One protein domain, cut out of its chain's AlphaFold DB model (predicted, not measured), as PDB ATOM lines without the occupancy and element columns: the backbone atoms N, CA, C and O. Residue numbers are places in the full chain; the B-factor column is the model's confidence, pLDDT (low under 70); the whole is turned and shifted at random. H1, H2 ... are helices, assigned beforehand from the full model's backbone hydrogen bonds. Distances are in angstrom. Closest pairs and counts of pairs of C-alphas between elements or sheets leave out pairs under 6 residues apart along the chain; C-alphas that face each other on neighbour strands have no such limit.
ATOM      1  N   ARG A  73     -45.056 -30.971 -23.362       74.31
ATOM      2  CA  ARG A  73     -46.046 -30.229 -24.155       74.31
ATOM      3  C   ARG A  73     -46.107 -28.746 -23.783       74.31
ATOM      4  O   ARG A  73     -46.084 -27.903 -24.672       74.31
ATOM      5  N   ASP A  74     -46.158 -28.402 -22.497       69.81
ATOM      6  CA  ASP A  74     -46.188 -26.999 -22.058       69.81
ATOM      7  C   ASP A  74     -44.897 -26.254 -22.419       69.81
ATOM      8  O   ASP A  74     -44.923 -25.058 -22.704       69.81
ATOM      9  N   GLN A  75     -43.755 -26.945 -22.398       76.31
ATOM     10  CA  GLN A  75     -42.467 -26.373 -22.795       76.31
ATOM     11  C   GLN A  75     -42.374 -26.191 -24.312       76.31
ATOM     12  O   GLN A  75     -41.869 -25.165 -24.760       76.31
ATOM     13  N   LEU A  76     -42.906 -27.140 -25.084       68.38
ATOM     14  CA  LEU A  76     -42.990 -27.074 -26.538       68.38
ATOM     15  C   LEU A  76     -43.911 -25.936 -26.988       68.38
ATOM     16  O   LEU A  76     -43.492 -25.075 -27.757       68.38
ATOM     17  N   MET A  77     -45.121 -25.866 -26.427       76.69
ATOM     18  CA  MET A  77     -46.065 -24.775 -26.681       76.69
ATOM     19  C   MET A  77     -45.467 -23.427 -26.285       76.69
ATOM     20  O   MET A  77     -45.567 -22.459 -27.033       76.69
ATOM     21  N   LYS A  78     -44.766 -23.367 -25.146       79.50
ATOM     22  CA  LYS A  78     -44.055 -22.155 -24.738       79.50
ATOM     23  C   LYS A  78     -42.961 -21.773 -25.737       79.50
ATOM     24  O   LYS A  78     -42.882 -20.611 -26.103       79.50
ATOM     25  N   ARG A  79     -42.139 -22.719 -26.200       76.88
ATOM     26  CA  ARG A  79     -41.070 -22.456 -27.177       76.88
ATOM     27  C   ARG A  79     -41.634 -21.960 -28.510       76.88
ATOM     28  O   ARG A  79     -41.062 -21.044 -29.095       76.88
ATOM     29  N   LEU A  80     -42.752 -22.528 -28.964       71.75
ATOM     30  CA  LEU A  80     -43.444 -22.103 -30.180       71.75
ATOM     31  C   LEU A  80     -43.922 -20.650 -30.064       71.75
ATOM     32  O   LEU A  80     -43.603 -19.819 -30.915       71.75
ATOM     33  N   VAL A  81     -44.626 -20.340 -28.972       74.19
ATOM     34  CA  VAL A  81     -45.133 -18.991 -28.689       74.19
ATOM     35  C   VAL A  81     -43.982 -18.000 -28.537       74.19
ATOM     36  O   VAL A  81     -43.984 -16.973 -29.207       74.19
ATOM     37  N   ASP A  82     -42.957 -18.330 -27.749       71.19
ATOM     38  CA  ASP A  82     -41.788 -17.472 -27.536       71.19
ATOM     39  C   ASP A  82     -41.062 -17.173 -28.860       71.19
ATOM     40  O   ASP A  82     -40.615 -16.052 -29.087       71.19
ATOM     41  N   THR A  83     -40.940 -18.162 -29.754       68.94
ATOM     42  CA  THR A  83     -40.273 -17.992 -31.057       68.94
ATOM     43  C   THR A  83     -41.082 -17.079 -31.973       68.94
ATOM     44  O   THR A  83     -40.523 -16.173 -32.596       68.94
ATOM     45  N   TYR A  84     -42.403 -17.264 -32.012       70.94
ATOM     46  CA  TYR A  84     -43.301 -16.397 -32.765       70.94
ATOM     47  C   TYR A  84     -43.293 -14.965 -32.217       70.94
ATOM     48  O   TYR A  84     -43.094 -14.013 -32.970       70.94
ATOM     49  N   GLU A  85     -43.432 -14.793 -30.903       68.56
ATOM     50  CA  GLU A  85     -43.398 -13.482 -30.252       68.56
ATOM     51  C   GLU A  85     -42.053 -12.785 -30.454       68.56
ATOM     52  O   GLU A  85     -42.026 -11.603 -30.797       68.56
ATOM     53  N   LYS A  86     -40.937 -13.510 -30.329       67.38
ATOM     54  CA  LYS A  86     -39.596 -12.979 -30.593       67.38
ATOM     55  C   LYS A  86     -39.450 -12.536 -32.049       67.38
ATOM     56  O   LYS A  86     -38.887 -11.470 -32.290       67.38
ATOM     57  N   LYS A  87     -40.008 -13.282 -33.011       62.91
ATOM     58  CA  LYS A  87     -40.046 -12.887 -34.431       62.91
ATOM     59  C   LYS A  87     -40.878 -11.614 -34.637       62.91
ATOM     60  O   LYS A  87     -40.422 -10.673 -35.284       62.91
ATOM     61  N   VAL A  88     -42.056 -11.534 -34.017       62.75
ATOM     62  CA  VAL A  88     -42.942 -10.358 -34.083       62.75
ATOM     63  C   VAL A  88     -42.315  -9.125 -33.417       62.75
ATOM     64  O   VAL A  88     -42.486  -8.009 -33.904       62.75
ATOM     65  N   GLN A  89     -41.582  -9.299 -32.317       57.59
ATOM     66  CA  GLN A  89     -40.890  -8.216 -31.611       57.59
ATOM     67  C   GLN A  89     -39.626  -7.759 -32.349       57.59
ATOM     68  O   GLN A  89     -39.382  -6.557 -32.453       57.59
ATOM     69  N   VAL A 103     -35.704  -9.604 -44.980       81.31
ATOM     70  CA  VAL A 103     -35.868 -10.729 -45.908       81.31
ATOM     71  C   VAL A 103     -34.517 -11.326 -46.293       81.31
ATOM     72  O   VAL A 103     -34.385 -12.544 -46.356       81.31
ATOM     73  N   ARG A 104     -33.504 -10.492 -46.538       84.00
ATOM     74  CA  ARG A 104     -32.139 -10.950 -46.830       84.00
ATOM     75  C   ARG A 104     -31.510 -11.663 -45.636       84.00
ATOM     76  O   ARG A 104     -30.882 -12.697 -45.838       84.00
ATOM     77  N   ASP A 105     -31.720 -11.157 -44.425       85.44
ATOM     78  CA  ASP A 105     -31.219 -11.802 -43.207       85.44
ATOM     79  C   ASP A 105     -31.922 -13.147 -42.959       85.44
ATOM     80  O   ASP A 105     -31.269 -14.141 -42.650       85.44
ATOM     81  N   GLU A 106     -33.244 -13.214 -43.168       85.50
ATOM     82  CA  GLU A 106     -34.011 -14.466 -43.107       85.50
ATOM     83  C   GLU A 106     -33.520 -15.490 -44.141       85.50
ATOM     84  O   GLU A 106     -33.320 -16.656 -43.804       85.50
ATOM     85  N   ILE A 107     -33.303 -15.069 -45.393       87.75
ATOM     86  CA  ILE A 107     -32.760 -15.940 -46.447       87.75
ATOM     87  C   ILE A 107     -31.364 -16.441 -46.067       87.75
ATOM     88  O   ILE A 107     -31.094 -17.626 -46.238       87.75
ATOM     89  N   GLY A 108     -30.505 -15.571 -45.526       87.00
ATOM     90  CA  GLY A 108     -29.173 -15.953 -45.054       87.00
ATOM     91  C   GLY A 108     -29.229 -17.028 -43.970       87.00
ATOM     92  O   GLY A 108     -28.554 -18.045 -44.085       87.00
ATOM     93  N   ALA A 109     -30.104 -16.855 -42.977       88.19
ATOM     94  CA  ALA A 109     -30.285 -17.834 -41.907       88.19
ATOM     95  C   ALA A 109     -30.806 -19.191 -42.418       88.19
ATOM     96  O   ALA A 109     -30.371 -20.238 -41.944       88.19
ATOM     97  N   MET A 110     -31.719 -19.198 -43.395       87.94
ATOM     98  CA  MET A 110     -32.211 -20.449 -43.986       87.94
ATOM     99  C   MET A 110     -31.155 -21.148 -44.846       87.94
ATOM    100  O   MET A 110     -31.089 -22.372 -44.839       87.94
ATOM    101  N   LEU A 111     -30.309 -20.402 -45.560       88.81
ATOM    102  CA  LEU A 111     -29.194 -20.988 -46.312       88.81
ATOM    103  C   LEU A 111     -28.128 -21.585 -45.389       88.81
ATOM    104  O   LEU A 111     -27.601 -22.652 -45.679       88.81
ATOM    105  N   GLU A 112     -27.860 -20.954 -44.248       89.38
ATOM    106  CA  GLU A 112     -26.961 -21.511 -43.236       89.38
ATOM    107  C   GLU A 112     -27.489 -22.844 -42.681       89.38
ATOM    108  O   GLU A 112     -26.722 -23.786 -42.497       89.38
ATOM    109  N   GLN A 113     -28.805 -22.969 -42.478       85.06
ATOM    110  CA  GLN A 113     -29.429 -24.245 -42.107       85.06
ATOM    111  C   GLN A 113     -29.265 -25.306 -43.196       85.06
ATOM    112  O   GLN A 113     -28.841 -26.411 -42.893       85.06
ATOM    113  N   VAL A 114     -29.498 -24.949 -44.459       85.56
ATOM    114  CA  VAL A 114     -29.294 -25.854 -45.603       85.56
ATOM    115  C   VAL A 114     -27.856 -26.386 -45.649       85.56
ATOM    116  O   VAL A 114     -27.647 -27.577 -45.878       85.56
ATOM    117  N   ILE A 115     -26.871 -25.530 -45.374       88.31
ATOM    118  CA  ILE A 115     -25.464 -25.939 -45.282       88.31
ATOM    119  C   ILE A 115     -25.246 -26.902 -44.108       88.31
ATOM    120  O   ILE A 115     -24.597 -27.935 -44.276       88.31
ATOM    121  N   ASN A 116     -25.815 -26.606 -42.937       87.31
ATOM    122  CA  ASN A 116     -25.722 -27.478 -41.761       87.31
ATOM    123  C   ASN A 116     -26.386 -28.850 -41.979       87.31
ATOM    124  O   ASN A 116     -25.907 -29.843 -41.433       87.31
ATOM    125  N   ASP A 117     -27.424 -28.915 -42.814       80.44
ATOM    126  CA  ASP A 117     -28.126 -30.147 -43.192       80.44
ATOM    127  C   ASP A 117     -27.359 -30.977 -44.248       80.44
ATOM    128  O   ASP A 117     -27.806 -32.051 -44.655       80.44
ATOM    129  N   GLY A 118     -26.177 -30.512 -44.678       85.00
ATOM    130  CA  GLY A 118     -25.242 -31.251 -45.532       85.00
ATOM    131  C   GLY A 118     -25.149 -30.763 -46.980       85.00
ATOM    132  O   GLY A 118     -24.387 -31.342 -47.755       85.00
ATOM    133  N   ALA A 119     -25.873 -29.706 -47.359       88.00
ATOM    134  CA  ALA A 119     -25.763 -29.100 -48.685       88.00
ATOM    135  C   ALA A 119     -24.669 -28.020 -48.701       88.00
ATOM    136  O   ALA A 119     -24.933 -26.837 -48.483       88.00
ATOM    137  N   GLU A 120     -23.426 -28.447 -48.941       90.38
ATOM    138  CA  GLU A 120     -22.246 -27.575 -48.992       90.38
ATOM    139  C   GLU A 120     -22.426 -26.400 -49.971       90.38
ATOM    140  O   GLU A 120     -23.051 -26.520 -51.027       90.38
ATOM    141  N   GLU A 121     -21.850 -25.241 -49.636       88.75
ATOM    142  CA  GLU A 121     -21.921 -24.060 -50.492       88.75
ATOM    143  C   GLU A 121     -21.346 -24.352 -51.891       88.75
ATOM    144  O   GLU A 121     -20.192 -24.743 -52.058       88.75
ATOM    145  N   GLY A 122     -22.175 -24.152 -52.917       87.56
ATOM    146  CA  GLY A 122     -21.825 -24.447 -54.310       87.56
ATOM    147  C   GLY A 122     -22.240 -25.837 -54.798       87.56
ATOM    148  O   GLY A 122     -22.062 -26.113 -55.984       87.56
ATOM    149  N   SER A 123     -22.832 -26.675 -53.941       89.69
ATOM    150  CA  SER A 123     -23.492 -27.911 -54.369       89.69
ATOM    151  C   SER A 123     -24.776 -27.625 -55.162       89.69
ATOM    152  O   SER A 123     -25.357 -26.532 -55.087       89.69
ATOM    153  N   ASP A 124     -25.245 -28.620 -55.916       86.62
ATOM    154  CA  ASP A 124     -26.507 -28.522 -56.653       86.62
ATOM    155  C   ASP A 124     -27.685 -28.323 -55.685       86.62
ATOM    156  O   ASP A 124     -28.577 -27.513 -55.940       86.62
ATOM    157  N   GLU A 125     -27.663 -28.982 -54.526       89.25
ATOM    158  CA  GLU A 125     -28.663 -28.850 -53.461       89.25
ATOM    159  C   GLU A 125     -28.691 -27.430 -52.887       89.25
ATOM    160  O   GLU A 125     -29.764 -26.827 -52.781       89.25
ATOM    161  N   HIS A 126     -27.520 -26.853 -52.593       89.88
ATOM    162  CA  HIS A 126     -27.406 -25.467 -52.138       89.88
ATOM    163  C   HIS A 126     -27.926 -24.484 -53.200       89.88
ATOM    164  O   HIS A 126     -28.630 -23.513 -52.886       89.88
ATOM    165  N   TYR A 127     -27.646 -24.749 -54.481       91.56
ATOM    166  CA  TYR A 127     -28.190 -23.965 -55.587       91.56
ATOM    167  C   TYR A 127     -29.719 -24.068 -55.656       91.56
ATOM    168  O   TYR A 127     -30.397 -23.038 -55.698       91.56
ATOM    169  N   TYR A 128     -30.293 -25.273 -55.612       89.19
ATOM    170  CA  TYR A 128     -31.745 -25.453 -55.628       89.19
ATOM    171  C   TYR A 128     -32.420 -24.772 -54.435       89.19
ATOM    172  O   TYR A 128     -33.422 -24.077 -54.630       89.19
ATOM    173  N   ALA A 129     -31.848 -24.875 -53.235       86.81
ATOM    174  CA  ALA A 129     -32.338 -24.178 -52.051       86.81
ATOM    175  C   ALA A 129     -32.303 -22.652 -52.231       86.81
ATOM    176  O   ALA A 129     -33.308 -21.972 -52.013       86.81
ATOM    177  N   THR A 130     -31.194 -22.111 -52.739       88.00
ATOM    178  CA  THR A 130     -31.064 -20.679 -53.047       88.00
ATOM    179  C   THR A 130     -32.147 -20.213 -54.017       88.00
ATOM    180  O   THR A 130     -32.762 -19.162 -53.823       88.00
ATOM    181  N   GLN A 131     -32.424 -20.998 -55.059       89.56
ATOM    182  CA  GLN A 131     -33.467 -20.680 -56.032       89.56
ATOM    183  C   GLN A 131     -34.872 -20.781 -55.423       89.56
ATOM    184  O   GLN A 131     -35.735 -19.955 -55.736       89.56
ATOM    185  N   LEU A 132     -35.099 -21.755 -54.540       86.75
ATOM    186  CA  LEU A 132     -36.374 -21.989 -53.874       86.75
ATOM    187  C   LEU A 132     -36.724 -20.842 -52.913       86.75
ATOM    188  O   LEU A 132     -37.848 -20.337 -52.957       86.75
ATOM    189  N   LEU A 133     -35.758 -20.367 -52.123       88.06
ATOM    190  CA  LEU A 133     -35.944 -19.336 -51.091       88.06
ATOM    191  C   LEU A 133     -36.163 -17.915 -51.646       88.06
ATOM    192  O   LEU A 133     -36.566 -17.005 -50.913       88.06
ATOM    193  N   LYS A 134     -35.980 -17.704 -52.958       87.56
ATOM    194  CA  LYS A 134     -36.291 -16.423 -53.621       87.56
ATOM    195  C   LYS A 134     -37.757 -16.021 -53.453       87.56
ATOM    196  O   LYS A 134     -38.057 -14.840 -53.269       87.56
ATOM    197  N   LYS A 135     -38.674 -16.992 -53.500       86.00
ATOM    198  CA  LYS A 135     -40.115 -16.755 -53.344       86.00
ATOM    199  C   LYS A 135     -40.507 -16.767 -51.873       86.00
ATOM    200  O   LYS A 135     -40.024 -17.599 -51.112       86.00
ATOM    201  N   LYS A 136     -41.391 -15.851 -51.472       83.75
ATOM    202  CA  LYS A 136     -41.795 -15.702 -50.066       83.75
ATOM    203  C   LYS A 136     -42.552 -16.922 -49.559       83.75
ATOM    204  O   LYS A 136     -42.280 -17.395 -48.465       83.75
ATOM    205  N   GLU A 137     -43.440 -17.451 -50.381       80.69
ATOM    206  CA  GLU A 137     -44.300 -18.584 -50.055       80.69
ATOM    207  C   GLU A 137     -43.457 -19.815 -49.696       80.69
ATOM    208  O   GLU A 137     -43.743 -20.524 -48.738       80.69
ATOM    209  N   ASN A 138     -42.347 -20.008 -50.409       84.88
ATOM    210  CA  ASN A 138     -41.416 -21.100 -50.155       84.88
ATOM    211  C   ASN A 138     -40.637 -20.915 -48.844       84.88
ATOM    212  O   ASN A 138     -40.390 -21.893 -48.145       84.88
ATOM    213  N   ARG A 139     -40.277 -19.672 -48.490       86.81
ATOM    214  CA  ARG A 139     -39.645 -19.361 -47.194       86.81
ATOM    215  C   ARG A 139     -40.585 -19.680 -46.037       86.81
ATOM    216  O   ARG A 139     -40.169 -20.293 -45.060       86.81
ATOM    217  N   ASP A 140     -41.855 -19.302 -46.168       79.12
ATOM    218  CA  ASP A 140     -42.868 -19.535 -45.137       79.12
ATOM    219  C   ASP A 140     -43.101 -21.043 -44.908       79.12
ATOM    220  O   ASP A 140     -43.199 -21.494 -43.762       79.12
ATOM    221  N   VAL A 141     -43.103 -21.842 -45.982       80.50
ATOM    222  CA  VAL A 141     -43.174 -23.312 -45.902       80.50
ATOM    223  C   VAL A 141     -41.920 -23.898 -45.253       80.50
ATOM    224  O   VAL A 141     -42.047 -24.709 -44.340       80.50
ATOM    225  N   PHE A 142     -40.724 -23.465 -45.662       80.06
ATOM    226  CA  PHE A 142     -39.463 -23.953 -45.097       80.06
ATOM    227  C   PHE A 142     -39.386 -23.702 -43.587       80.06
ATOM    228  O   PHE A 142     -39.141 -24.624 -42.818       80.06
ATOM    229  N   VAL A 143     -39.706 -22.485 -43.138       74.88
ATOM    230  CA  VAL A 143     -39.743 -22.147 -41.705       74.88
ATOM    231  C   VAL A 143     -40.750 -23.018 -40.953       74.88
ATOM    232  O   VAL A 143     -40.463 -23.480 -39.851       74.88
ATOM    233  N   THR A 144     -41.923 -23.266 -41.537       76.62
ATOM    234  CA  THR A 144     -42.941 -24.127 -40.922       76.62
ATOM    235  C   THR A 144     -42.442 -25.567 -40.791       76.62
ATOM    236  O   THR A 144     -42.563 -26.157 -39.721       76.62
ATOM    237  N   LEU A 145     -41.819 -26.111 -41.838       71.06
ATOM    238  CA  LEU A 145     -41.235 -27.452 -41.824       71.06
ATOM    239  C   LEU A 145     -40.098 -27.569 -40.806       71.06
ATOM    240  O   LEU A 145     -40.086 -28.524 -40.039       71.06
ATOM    241  N   VAL A 146     -39.206 -26.579 -40.721       68.06
ATOM    242  CA  VAL A 146     -38.119 -26.543 -39.727       68.06
ATOM    243  C   VAL A 146     -38.674 -26.537 -38.298       68.06
ATOM    244  O   VAL A 146     -38.192 -27.280 -37.440       68.06
ATOM    245  N   LEU A 147     -39.726 -25.755 -38.031       66.62
ATOM    246  CA  LEU A 147     -40.383 -25.717 -36.718       66.62
ATOM    247  C   LEU A 147     -41.060 -27.048 -36.357       66.62
ATOM    248  O   LEU A 147     -41.012 -27.474 -35.198       66.62
ATOM    249  N   LEU A 148     -41.673 -27.719 -37.334       68.19
ATOM    250  CA  LEU A 148     -42.298 -29.026 -37.138       68.19
ATOM    251  C   LEU A 148     -41.255 -30.140 -36.978       68.19
ATOM    252  O   LEU A 148     -41.396 -30.976 -36.090       68.19
ATOM    253  N   CYS A 149     -40.174 -30.117 -37.757       58.88
ATOM    254  CA  CYS A 149     -39.103 -31.112 -37.703       58.88
ATOM    255  C   CYS A 149     -38.317 -31.019 -36.384       58.88
ATOM    256  O   CYS A 149     -38.140 -32.026 -35.702       58.88
ATOM    257  N   SER A 150     -38.024 -29.799 -35.916       54.81
ATOM    258  CA  SER A 150     -37.453 -29.562 -34.576       54.81
ATOM    259  C   SER A 150     -38.368 -30.049 -33.440       54.81
ATOM    260  O   SER A 150     -37.918 -30.301 -32.322       54.81
ATOM    261  N   SER A 151     -39.675 -30.156 -33.699       50.72
ATOM    262  CA  SER A 151     -40.643 -30.732 -32.759       50.72
ATOM    263  C   SER A 151     -40.699 -32.266 -32.856       50.72
ATOM    264  O   SER A 151     -40.999 -32.921 -31.858       50.72
ATOM    265  N   ALA A 152     -40.376 -32.836 -34.023       51.38
ATOM    266  CA  ALA A 152     -40.390 -34.269 -34.312       51.38
ATOM    267  C   ALA A 152     -39.110 -35.006 -33.872       51.38
ATOM    268  O   ALA A 152     -39.215 -36.127 -33.378       51.38
ATOM    269  N   GLU A 153     -37.926 -34.384 -33.936       41.31
ATOM    270  CA  GLU A 153     -36.674 -34.965 -33.400       41.31
ATOM    271  C   GLU A 153     -36.781 -35.317 -31.907       41.31
ATOM    272  O   GLU A 153     -36.155 -36.253 -31.399       41.31
ATOM    273  N   ILE A 154     -37.657 -34.615 -31.190       44.09
ATOM    274  CA  ILE A 154     -37.914 -34.889 -29.780       44.09
ATOM    275  C   ILE A 154     -38.881 -36.073 -29.601       44.09
ATOM    276  O   ILE A 154     -38.754 -36.808 -28.624       44.09
ATOM    277  N   ASN A 155     -39.785 -36.339 -30.551       41.16
ATOM    278  CA  ASN A 155     -40.671 -37.509 -30.487       41.16
ATOM    279  C   ASN A 155     -39.900 -38.827 -30.657       41.16
ATOM    280  O   ASN A 155     -40.195 -39.789 -29.950       41.16
TER     281      ASN A 155
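This is residues 73 to 89 and 103 to 155 of the 207 residues of the protein "Hypothetical protein" of Miscanthus lutarioriparius (UniProt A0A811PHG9). A helical hairpin, H2 and H3, forms one end of the model; H4 leads away from it as a long arm, and H1 lies near H4's far end, with residues 84 to 89 sticking out. The printed part has 70 residues with four named helices, H1 to H4 in order, and no named strand: all helix. It is only just loose, close to compact: radius of gyration of the C-alphas 13.5 A, spans 40 by 28 by 16 A.

Find C-alpha 73 at (-46.046, -30.229, -24.155); from there H1 runs 23.8 A to residue 89. H2 holds residues 103 to 116, H3 124 to 133. H4, residues 136 to 155, runs 29.3 A to C-alpha 155 at (-40.671, -37.509, -30.487).

H1 and H4 are close but not clearly touching, C-alphas 76 and 151 being closest at 7.6 A. The hairpin H2 and H3 touch, closest at C-alphas 107 and 133, 6.6 A, with a shallow tilt of 28 degrees, opposite ways. H3 and H4 only just touch, only at the corner, with 3 pairs of C-alphas within 8 A; Leu 133 and Arg 139 are closest, 5.4 A. O i to N i+4 pairs are each within hydrogen-bond range in H1, H2 and H3, and 14 of 16 in H4.

Residues 90 to 102 are not printed; C-alphas 89 and 103 are 15.4 A apart. Confidence is under 70 at 18 residues, among them 146 to 155.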